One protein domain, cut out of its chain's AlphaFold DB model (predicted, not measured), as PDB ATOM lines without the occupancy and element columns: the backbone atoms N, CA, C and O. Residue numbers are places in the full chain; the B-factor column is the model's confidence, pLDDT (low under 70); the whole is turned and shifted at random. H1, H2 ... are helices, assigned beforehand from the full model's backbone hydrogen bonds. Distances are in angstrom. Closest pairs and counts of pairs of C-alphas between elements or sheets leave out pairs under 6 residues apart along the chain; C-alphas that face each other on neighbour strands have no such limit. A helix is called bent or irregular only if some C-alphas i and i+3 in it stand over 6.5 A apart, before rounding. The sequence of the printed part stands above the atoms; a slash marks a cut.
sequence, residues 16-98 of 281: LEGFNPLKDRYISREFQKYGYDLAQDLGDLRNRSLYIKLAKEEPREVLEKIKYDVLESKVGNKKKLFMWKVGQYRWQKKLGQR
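What this domain is: This is residues 16 to 98 of the 281 residues of a protein of Candidatus Shapirobacteria bacterium CG09_land_8_20_14_0_10_38_17 (UniProt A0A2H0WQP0). H1 and H2 cross closely, and beside them H3 and H4 make a V whose longer arm, H4, sticks out with residues 91 to 98. An unnamed tail, residues 16 to 27, precedes H1. The printed part has 83 residues with four named helices, no named strand, class all helix; it is compact, radius of gyration of the C-alphas 13.5 A, spans 44 by 33 by 20 A.

Where its parts are: H1, residues 28 to 41, begins at C-alpha (64.519, 26.468, 76.258) and measures 20.4 A. H2, residues 45 to 57, 18.7 A, is irregular: C-alphas 46 and 49 are 8.2 A apart. H3 is residues 60 to 72, 18.4 A. H4, residues 78 to 98, 30.1 A, ends at C-alpha (39.100, 13.854, 87.974).

How they stand to each other: H1 and H2 touch, closest C-alphas Gly 35 and Ile 52, 3.9 A, at a steep 47 degrees, opposite ways. H3 and H4, a hairpin, touch through H4's residues 78 to 86 alone, closest C-alphas Val 70 and Lys 78, 6.0 A. Every O i to N i+4 pair is within hydrogen-bond range in H3 and H4, 9 of 10 in H1, 6 of 9 in H2.

The domain as a whole: The printed part has no cut, and its three links are tight. Residues 18 to 28 have pLDDT under 70.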
ATOM      1  N   LEU A  16      68.272  10.976  70.293       70.25
ATOM      2  CA  LEU A  16      67.075  10.726  69.489       70.25
ATOM      3  C   LEU A  16      66.339   9.444  69.901       70.25
ATOM      4  O   LEU A  16      65.115   9.460  69.952       70.25
ATOM      5  N   GLU A  17      67.052   8.375  70.264       75.25
ATOM      6  CA  GLU A  17      66.442   7.120  70.739       75.25
ATOM      7  C   GLU A  17      65.674   7.294  72.060       75.25
ATOM      8  O   GLU A  17      64.668   6.627  72.297       75.25
ATOM      9  N   GLY A  18      66.125   8.214  72.917       66.06
ATOM     10  CA  GLY A  18      65.454   8.553  74.171       66.06
ATOM     11  C   GLY A  18      64.427   9.681  74.062       66.06
ATOM     12  O   GLY A  18      63.699   9.899  75.028       66.06
ATOM     13  N   PHE A  19      64.378  10.403  72.934       66.31
ATOM     14  CA  PHE A  19      63.532  11.581  72.763       66.31
ATOM     15  C   PHE A  19      62.118  11.188  72.342       66.31
ATOM     16  O   PHE A  19      61.851  10.776  71.215       66.31
ATOM     17  N   ASN A  20      61.177  11.374  73.253       68.25
ATOM     18  CA  ASN A  20      59.762  11.248  72.996       68.25
ATOM     19  C   ASN A  20      59.173  12.636  72.680       68.25
ATOM     20  O   ASN A  20      58.941  13.412  73.609       68.25
ATOM     21  N   PRO A  21      58.836  12.949  71.415       62.66
ATOM     22  CA  PRO A  21      58.302  14.262  71.034       62.66
ATOM     23  C   PRO A  21      56.961  14.605  71.709       62.66
ATOM     24  O   PRO A  21      56.569  15.768  71.743       62.66
ATOM     25  N   LEU A  22      56.272  13.612  72.284       55.78
ATOM     26  CA  LEU A  22      55.013  13.779  73.013       55.78
ATOM     27  C   LEU A  22      55.212  14.002  74.526       55.78
ATOM     28  O   LEU A  22      54.252  14.351  75.218       55.78
ATOM     29  N   LYS A  23      56.417  13.768  75.070       56.78
ATOM     30  CA  LYS A  23      56.702  13.828  76.521       56.78
ATOM     31  C   LYS A  23      57.903  14.698  76.893       56.78
ATOM     32  O   LYS A  23      57.876  15.321  77.958       56.78
ATOM     33  N   ASP A  24      58.927  14.757  76.052       64.12
ATOM     34  CA  ASP A  24      60.164  15.468  76.339       64.12
ATOM     35  C   ASP A  24      60.053  16.949  75.995       64.12
ATOM     36  O   ASP A  24      59.537  17.359  74.955       64.12
ATOM     37  N   ARG A  25      60.508  17.787  76.928       56.84
ATOM     38  CA  ARG A  25      60.407  19.242  76.803       56.84
ATOM     39  C   ARG A  25      61.457  19.758  75.821       56.84
ATOM     40  O   ARG A  25      62.633  19.429  75.946       56.84
ATOM     41  N   TYR A  26      61.027  20.627  74.912       58.00
ATOM     42  CA  TYR A  26      61.882  21.308  73.945       58.00
ATOM     43  C   TYR A  26      63.024  22.108  74.599       58.00
ATOM     44  O   TYR A  26      62.993  22.499  75.771       58.00
ATOM     45  N   ILE A  27      64.056  22.385  73.802       63.28
ATOM     46  CA  ILE A  27      65.169  23.268  74.160       63.28
ATOM     47  C   ILE A  27      64.593  24.634  74.573       63.28
ATOM     48  O   ILE A  27      63.720  25.169  73.899       63.28
ATOM     49  N   SER A  28      65.081  25.235  75.664       60.88
ATOM     50  CA  SER A  28      64.519  26.468  76.258       60.88
ATOM     51  C   SER A  28      64.300  27.629  75.274       60.88
ATOM     52  O   SER A  28      63.374  28.420  75.458       60.88
ATOM     53  N   ARG A  29      65.129  27.719  74.227       71.31
ATOM     54  CA  ARG A  29      65.036  28.723  73.155       71.31
ATOM     55  C   ARG A  29      63.871  28.480  72.189       71.31
ATOM     56  O   ARG A  29      63.333  29.443  71.655       71.31
ATOM     57  N   GLU A  30      63.457  27.229  71.991       83.81
ATOM     58  CA  GLU A  30      62.348  26.860  71.100       83.81
ATOM     59  C   GLU A  30      61.016  27.381  71.653       83.81
ATOM     60  O   GLU A  30      60.326  28.126  70.961       83.81
ATOM     61  N   PHE A  31      60.723  27.137  72.935       86.25
ATOM     62  CA  PHE A  31      59.496  27.635  73.570       86.25
ATOM     63  C   PHE A  31      59.405  29.164  73.599       86.25
ATOM     64  O   PHE A  31      58.313  29.728  73.510       86.25
ATOM     65  N   GLN A  32      60.544  29.846  73.753       92.06
ATOM     66  CA  GLN A  32      60.602  31.308  73.724       92.06
ATOM     67  C   GLN A  32      60.284  31.842  72.331       92.06
ATOM     68  O   GLN A  32      59.435  32.725  72.205       92.06
ATOM     69  N   LYS A  33      60.927  31.276  71.301       93.88
ATOM     70  CA  LYS A  33      60.651  31.615  69.906       93.88
ATOM     71  C   LYS A  33      59.189  31.343  69.573       93.88
ATOM     72  O   LYS A  33      58.499  32.239  69.112       93.88
ATOM     73  N   TYR A  34      58.687  30.153  69.893       94.69
ATOM     74  CA  TYR A  34      57.302  29.820  69.607       94.69
ATOM     75  C   TYR A  34      56.308  30.731  70.321       94.69
ATOM     76  O   TYR A  34      55.386  31.238  69.696       94.69
ATOM     77  N   GLY A  35      56.480  30.953  71.625       95.31
ATOM     78  CA  GLY A  35      55.585  31.833  72.369       95.31
ATOM     79  C   GLY A  35      55.588  33.262  71.824       95.31
ATOM     80  O   GLY A  35      54.545  33.913  71.828       95.31
ATOM     81  N   TYR A  36      56.733  33.740  71.326       96.69
ATOM     82  CA  TYR A  36      56.826  35.015  70.621       96.69
ATOM     83  C   TYR A  36      56.056  34.990  69.294       96.69
ATOM     84  O   TYR A  36      55.183  35.836  69.101       96.69
ATOM     85  N   ASP A  37      56.320  34.002  68.432       96.44
ATOM     86  CA  ASP A  37      55.667  33.836  67.124       96.44
ATOM     87  C   ASP A  37      54.137  33.730  67.294       96.44
ATOM     88  O   ASP A  37      53.370  34.438  66.653       96.44
ATOM     89  N   LEU A  38      53.677  32.940  68.267       96.88
ATOM     90  CA  LEU A  38      52.263  32.792  68.611       96.88
ATOM     91  C   LEU A  38      51.626  34.114  69.071       96.88
ATOM     92  O   LEU A  38      50.490  34.422  68.706       96.88
ATOM     93  N   ALA A  39      52.339  34.905  69.879       97.38
ATOM     94  CA  ALA A  39      51.868  36.224  70.294       97.38
ATOM     95  C   ALA A  39      51.812  37.205  69.112       97.38
ATOM     96  O   ALA A  39      50.931  38.065  69.083       97.38
ATOM     97  N   GLN A  40      52.727  37.078  68.148       97.44
ATOM     98  CA  GLN A  40      52.726  37.856  66.911       97.44
ATOM     99  C   GLN A  40      51.525  37.495  66.033       97.44
ATOM    100  O   GLN A  40      50.746  38.385  65.695       97.44
ATOM    101  N   ASP A  41      51.321  36.204  65.756       96.31
ATOM    102  CA  ASP A  41      50.216  35.672  64.946       96.31
ATOM    103  C   ASP A  41      48.843  36.111  65.486       96.31
ATOM    104  O   ASP A  41      47.918  36.425  64.735       96.31
ATOM    105  N   LEU A  42      48.700  36.159  66.815       96.50
ATOM    106  CA  LEU A  42      47.463  36.555  67.494       96.50
ATOM    107  C   LEU A  42      47.337  38.071  67.731       96.50
ATOM    108  O   LEU A  42      46.334  38.510  68.307       96.50
ATOM    109  N   GLY A  43      48.329  38.866  67.318       95.62
ATOM    110  CA  GLY A  43      48.341  40.321  67.482       95.62
ATOM    111  C   GLY A  43      48.404  40.784  68.946       95.62
ATOM    112  O   GLY A  43      47.801  41.798  69.305       95.62
ATOM    113  N   ASP A  44      49.094  40.040  69.818       96.69
ATOM    114  CA  ASP A  44      49.173  40.292  71.265       96.69
ATOM    115  C   ASP A  44      50.606  40.281  71.829       96.69
ATOM    116  O   ASP A  44      50.851  39.855  72.959       96.69
ATOM    117  N   LEU A  45      51.566  40.821  71.069       96.62
ATOM    118  CA  LEU A  45      52.985  40.926  71.460       96.62
ATOM    119  C   LEU A  45      53.224  41.583  72.833       96.62
ATOM    120  O   LEU A  45      54.221  41.283  73.497       96.62
ATOM    121  N   ARG A  46      52.309  42.454  73.286       96.62
ATOM    122  CA  ARG A  46      52.367  43.075  74.625       96.62
ATOM    123  C   ARG A  46      52.356  42.028  75.746       96.62
ATOM    124  O   ARG A  46      53.001  42.237  76.765       96.62
ATOM    125  N   ASN A  47      51.692  40.891  75.531       96.69
ATOM    126  CA  ASN A  47      51.591  39.786  76.484       96.69
ATOM    127  C   ASN A  47      52.473  38.585  76.101       96.69
ATOM    128  O   ASN A  47      52.227  37.481  76.579       96.69
ATOM    129  N   ARG A  48      53.517  38.755  75.272       96.31
ATOM    130  CA  ARG A  48      54.385  37.652  74.794       96.31
ATOM    131  C   ARG A  48      54.882  36.702  75.893       96.31
ATOM    132  O   ARG A  48      54.964  35.499  75.677       96.31
ATOM    133  N   SER A  49      55.157  37.211  77.096       96.06
ATOM    134  CA  SER A  49      55.592  36.398  78.241       96.06
ATOM    135  C   SER A  49      54.547  35.354  78.662       96.06
ATOM    136  O   SER A  49      54.915  34.245  79.049       96.06
ATOM    137  N   LEU A  50      53.253  35.666  78.533       96.12
ATOM    138  CA  LEU A  50      52.151  34.736  78.776       96.12
ATOM    139  C   LEU A  50      52.159  33.589  77.763       96.12
ATOM    140  O   LEU A  50      52.023  32.433  78.154       96.12
ATOM    141  N   TYR A  51      52.358  33.895  76.483       96.75
ATOM    142  CA  TYR A  51      52.411  32.900  75.411       96.75
ATOM    143  C   TYR A  51      53.650  32.008  75.509       96.75
ATOM    144  O   TYR A  51      53.542  30.799  75.339       96.75
ATOM    145  N   ILE A  52      54.803  32.566  75.890       95.06
ATOM    146  CA  ILE A  52      56.018  31.788  76.195       95.06
ATOM    147  C   ILE A  52      55.772  30.836  77.370       95.06
ATOM    148  O   ILE A  52      56.171  29.671  77.333       95.06
ATOM    149  N   LYS A  53      55.082  31.304  78.417       94.56
ATOM    150  CA  LYS A  53      54.691  30.442  79.537       94.56
ATOM    151  C   LYS A  53      53.735  29.332  79.085       94.56
ATOM    152  O   LYS A  53      53.940  28.187  79.470       94.56
ATOM    153  N   LEU A  54      52.740  29.648  78.253       94.06
ATOM    154  CA  LEU A  54      51.816  28.657  77.689       94.06
ATOM    155  C   LEU A  54      52.546  27.605  76.850       94.06
ATOM    156  O   LEU A  54      52.321  26.421  77.068       94.06
ATOM    157  N   ALA A  55      53.456  28.024  75.968       93.75
ATOM    158  CA  ALA A  55      54.292  27.136  75.160       93.75
ATOM    159  C   ALA A  55      55.094  26.145  76.015       93.75
ATOM    160  O   ALA A  55      55.270  24.996  75.632       93.75
ATOM    161  N   LYS A  56      55.551  26.581  77.194       90.94
ATOM    162  CA  LYS A  56      56.286  25.740  78.145       90.94
ATOM    163  C   LYS A  56      55.392  24.759  78.918       90.94
ATOM    164  O   LYS A  56      55.883  23.730  79.382       90.94
ATOM    165  N   GLU A  57      54.126  25.103  79.145       91.00
ATOM    166  CA  GLU A  57      53.201  24.343  80.001       91.00
ATOM    167  C   GLU A  57      52.318  23.357  79.227       91.00
ATOM    168  O   GLU A  57      51.986  22.295  79.759       91.00
ATOM    169  N   GLU A  58      51.920  23.706  78.004       92.06
ATOM    170  CA  GLU A  58      50.957  22.945  77.207       92.06
ATOM    171  C   GLU A  58      51.615  22.240  76.012       92.06
ATOM    172  O   GLU A  58      52.595  22.749  75.467       92.06
ATOM    173  N   PRO A  59      51.079  21.089  75.557       90.81
ATOM    174  CA  PRO A  59      51.611  20.396  74.388       90.81
ATOM    175  C   PRO A  59      51.547  21.263  73.125       90.81
ATOM    176  O   PRO A  59      50.513  21.871  72.831       90.81
ATOM    177  N   ARG A  60      52.633  21.272  72.341       89.75
ATOM    178  CA  ARG A  60      52.757  22.093  71.127       89.75
ATOM    179  C   ARG A  60      51.645  21.821  70.116       89.75
ATOM    180  O   ARG A  60      51.053  22.760  69.596       89.75
ATOM    181  N   GLU A  61      51.333  20.551  69.891       90.25
ATOM    182  CA  GLU A  61      50.292  20.102  68.958       90.25
ATOM    183  C   GLU A  61      48.921  20.708  69.280       90.25
ATOM    184  O   GLU A  61      48.181  21.129  68.392       90.25
ATOM    185  N   VAL A  62      48.598  20.815  70.571       91.62
ATOM    186  CA  VAL A  62      47.336  21.394  71.039       91.62
ATOM    187  C   VAL A  62      47.305  22.894  70.772       91.62
ATOM    188  O   VAL A  62      46.301  23.410  70.283       91.62
ATOM    189  N   LEU A  63      48.397  23.599  71.084       94.88
ATOM    190  CA  LEU A  63      48.488  25.039  70.856       94.88
ATOM    191  C   LEU A  63      48.441  25.379  69.361       94.88
ATOM    192  O   LEU A  63      47.748  26.323  68.994       94.88
ATOM    193  N   GLU A  64      49.094  24.593  68.501       95.31
ATOM    194  CA  GLU A  64      49.023  24.750  67.042       95.31
ATOM    195  C   GLU A  64      47.608  24.528  66.519       95.31
ATOM    196  O   GLU A  64      47.085  25.395  65.824       95.31
ATOM    197  N   LYS A  65      46.946  23.432  66.910       94.38
ATOM    198  CA  LYS A  65      45.560  23.173  66.500       94.38
ATOM    199  C   LYS A  65      44.638  24.335  66.879       94.38
ATOM    200  O   LYS A  65      43.904  24.848  66.040       94.38
ATOM    201  N   ILE A  66      44.718  24.805  68.127       95.00
ATOM    202  CA  ILE A  66      43.920  25.947  68.592       95.00
ATOM    203  C   ILE A  66      44.285  27.225  67.825       95.00
ATOM    204  O   ILE A  66      43.398  28.018  67.515       95.00
ATOM    205  N   LYS A  67      45.570  27.450  67.533       96.44
ATOM    206  CA  LYS A  67      46.034  28.607  66.761       96.44
ATOM    207  C   LYS A  67      45.401  28.612  65.369       96.44
ATOM    208  O   LYS A  67      44.801  29.623  65.016       96.44
ATOM    209  N   TYR A  68      45.480  27.508  64.623       95.94
ATOM    210  CA  TYR A  68      44.895  27.407  63.280       95.94
ATOM    211  C   TYR A  68      43.382  27.631  63.300       95.94
ATOM    212  O   TYR A  68      42.909  28.544  62.625       95.94
ATOM    213  N   ASP A  69      42.651  26.941  64.187       92.94
ATOM    214  CA  ASP A  69      41.208  27.152  64.379       92.94
ATOM    215  C   ASP A  69      40.850  28.637  64.593       92.94
ATOM    216  O   ASP A  69      39.831  29.141  64.121       92.94
ATOM    217  N   VAL A  70      41.659  29.349  65.384       95.38
ATOM    218  CA  VAL A  70      41.427  30.759  65.722       95.38
ATOM    219  C   VAL A  70      41.747  31.668  64.544       95.38
ATOM    220  O   VAL A  70      41.007  32.623  64.294       95.38
ATOM    221  N   LEU A  71      42.851  31.404  63.845       94.69
ATOM    222  CA  LEU A  71      43.286  32.206  62.710       94.69
ATOM    223  C   LEU A  71      42.304  32.107  61.540       94.69
ATOM    224  O   LEU A  71      42.052  33.138  60.916       94.69
ATOM    225  N   GLU A  72      41.707  30.937  61.318       94.19
ATOM    226  CA  GLU A  72      40.673  30.697  60.301       94.19
ATOM    227  C   GLU A  72      39.290  31.240  60.697       94.19
ATOM    228  O   GLU A  72      38.430  31.478  59.847       94.19
ATOM    229  N   SER A  73      39.053  31.476  61.991       93.12
ATOM    230  CA  SER A  73      37.773  32.001  62.463       93.12
ATOM    231  C   SER A  73      37.515  33.446  62.008       93.12
ATOM    232  O   SER A  73      38.418  34.278  61.915       93.12
ATOM    233  N   LYS A  74      36.231  33.791  61.838       93.12
ATOM    234  CA  LYS A  74      35.771  35.161  61.532       93.12
ATOM    235  C   LYS A  74      35.703  36.080  62.766       93.12
ATOM    236  O   LYS A  74      35.160  37.180  62.692       93.12
ATOM    237  N   VAL A  75      36.189  35.637  63.929       91.12
ATOM    238  CA  VAL A  75      36.060  36.376  65.194       91.12
ATOM    239  C   VAL A  75      37.075  37.518  65.249       91.12
ATOM    240  O   VAL A  75      38.278  37.296  65.143       91.12
ATOM    241  N   GLY A  76      36.601  38.742  65.506       90.94
ATOM    242  CA  GLY A  76      37.471  39.926  65.538       90.94
ATOM    243  C   GLY A  76      38.540  39.901  66.639       90.94
ATOM    244  O   GLY A  76      39.644  40.395  66.444       90.94
ATOM    245  N   ASN A  77      38.258  39.295  67.800       94.94
ATOM    246  CA  ASN A  77      39.210  39.217  68.915       94.94
ATOM    247  C   ASN A  77      39.864  37.828  69.015       94.94
ATOM    248  O   ASN A  77      39.528  37.025  69.894       94.94
ATOM    249  N   LYS A  78      40.813  37.563  68.108       95.00
ATOM    250  CA  LYS A  78      41.519  36.276  67.994       95.00
ATOM    251  C   LYS A  78      42.236  35.872  69.283       95.00
ATOM    252  O   LYS A  78      42.052  34.754  69.756       95.00
ATOM    253  N   LYS A  79      42.962  36.789  69.932       95.44
ATOM    254  CA  LYS A  79      43.656  36.504  71.202       95.44
ATOM    255  C   LYS A  79      42.721  36.033  72.316       95.44
ATOM    256  O   LYS A  79      43.036  35.082  73.028       95.44
ATOM    257  N   LYS A  80      41.541  36.646  72.452       93.94
ATOM    258  CA  LYS A  80      40.554  36.231  73.456       93.94
ATOM    259  C   LYS A  80      39.986  34.854  73.127       93.94
ATOM    260  O   LYS A  80      39.833  34.048  74.042       93.94
ATOM    261  N   LEU A  81      39.707  34.578  71.850       93.19
ATOM    262  CA  LEU A  81      39.236  33.265  71.406       93.19
ATOM    263  C   LEU A  81      40.290  32.176  71.650       93.19
ATOM    264  O   LEU A  81      39.950  31.124  72.184       93.19
ATOM    265  N   PHE A  82      41.560  32.454  71.345       95.50
ATOM    266  CA  PHE A  82      42.679  31.554  71.617       95.50
ATOM    267  C   PHE A  82      42.774  31.213  73.103       95.50
ATOM    268  O   PHE A  82      42.711  30.045  73.483       95.50
ATOM    269  N   MET A  83      42.830  32.232  73.965       94.44
ATOM    270  CA  MET A  83      42.905  32.030  75.414       94.44
ATOM    271  C   MET A  83      41.678  31.289  75.956       94.44
ATOM    272  O   MET A  83      41.800  30.454  76.854       94.44
ATOM    273  N   TRP A  84      40.498  31.557  75.394       89.50
ATOM    274  CA  TRP A  84      39.277  30.840  75.736       89.50
ATOM    275  C   TRP A  84      39.367  29.354  75.354       89.50
ATOM    276  O   TRP A  84      39.161  28.518  76.235       89.50
ATOM    277  N   LYS A  85      39.760  29.018  74.115       90.19
ATOM    278  CA  LYS A  85      39.950  27.633  73.636       90.19
ATOM    279  C   LYS A  85      41.022  26.878  74.432       90.19
ATOM    280  O   LYS A  85      40.791  25.735  74.820       90.19
ATOM    281  N   VAL A  86      42.142  27.516  74.782       91.62
ATOM    282  CA  VAL A  86      43.150  26.925  75.691       91.62
ATOM    283  C   VAL A  86      42.531  26.607  77.057       91.62
ATOM    284  O   VAL A  86      42.776  25.547  77.636       91.62
ATOM    285  N   GLY A  87      41.676  27.495  77.567       87.56
ATOM    286  CA  GLY A  87      40.889  27.244  78.772       87.56
ATOM    287  C   GLY A  87      39.963  26.028  78.646       87.56
ATOM    288  O   GLY A  87      39.888  25.238  79.587       87.56
ATOM    289  N   GLN A  88      39.296  25.853  77.498       82.56
ATOM    290  CA  GLN A  88      38.451  24.681  77.217       82.56
ATOM    291  C   GLN A  88      39.271  23.386  77.259       82.56
ATOM    292  O   GLN A  88      38.915  22.465  77.994       82.56
ATOM    293  N   TYR A  89      40.414  23.357  76.568       85.62
ATOM    294  CA  TYR A  89      41.327  22.211  76.556       85.62
ATOM    295  C   TYR A  89      41.794  21.826  77.967       85.62
ATOM    296  O   TYR A  89      41.701  20.668  78.380       85.62
ATOM    297  N   ARG A  90      42.237  22.810  78.761       85.50
ATOM    298  CA  ARG A  90      42.665  22.581  80.151       85.50
ATOM    299  C   ARG A  90      41.556  21.961  80.995       85.50
ATOM    300  O   ARG A  90      41.829  21.108  81.842       85.50
ATOM    301  N   TRP A  91      40.311  22.384  80.785       77.00
ATOM    302  CA  TRP A  91      39.166  21.794  81.465       77.00
ATOM    303  C   TRP A  91      38.880  20.376  80.987       77.00
ATOM    304  O   TRP A  91      38.742  19.508  81.840       77.00
ATOM    305  N   GLN A  92      38.886  20.105  79.681       77.38
ATOM    306  CA  GLN A  92      38.728  18.748  79.141       77.38
ATOM    307  C   GLN A  92      39.791  17.781  79.689       77.38
ATOM    308  O   GLN A  92      39.470  16.677  80.127       77.38
ATOM    309  N   LYS A  93      41.049  18.219  79.795       80.06
ATOM    310  CA  LYS A  93      42.116  17.436  80.438       80.06
ATOM    311  C   LYS A  93      41.825  17.171  81.919       80.06
ATOM    312  O   LYS A  93      41.963  16.041  82.392       80.06
ATOM    313  N   LYS A  94      41.384  18.197  82.659       75.19
ATOM    314  CA  LYS A  94      40.954  18.045  84.061       75.19
ATOM    315  C   LYS A  94      39.747  17.117  84.200       75.19
ATOM    316  O   LYS A  94      39.666  16.428  85.216       75.19
ATOM    317  N   LEU A  95      38.848  17.080  83.212       72.56
ATOM    318  CA  LEU A  95      37.713  16.163  83.200       72.56
ATOM    319  C   LEU A  95      38.172  14.716  83.232       72.56
ATOM    320  O   LEU A  95      37.729  13.976  84.102       72.56
ATOM    321  N   GLY A  96      39.087  14.339  82.338       74.81
ATOM    322  CA  GLY A  96      39.602  12.971  82.275       74.81
ATOM    323  C   GLY A  96      40.269  12.525  83.580       74.81
ATOM    324  O   GLY A  96      39.998  11.438  84.071       74.81
ATOM    325  N   GLN A  97      41.082  13.387  84.198       79.94
ATOM    326  CA  GLN A  97      41.851  13.027  85.401       79.94
ATOM    327  C   GLN A  97      41.025  12.973  86.693       79.94
ATOM    328  O   GLN A  97      41.440  12.355  87.672       79.94
ATOM    329  N   ARG A  98      39.897  13.687  86.747       89.19
ATOM    330  CA  ARG A  98      39.100  13.854  87.974       89.19
ATOM    331  C   ARG A  98      37.689  13.298  87.854       89.19
ATOM    332  O   ARG A  98      36.888  13.556  88.752       89.19
TER     333      ARG A  98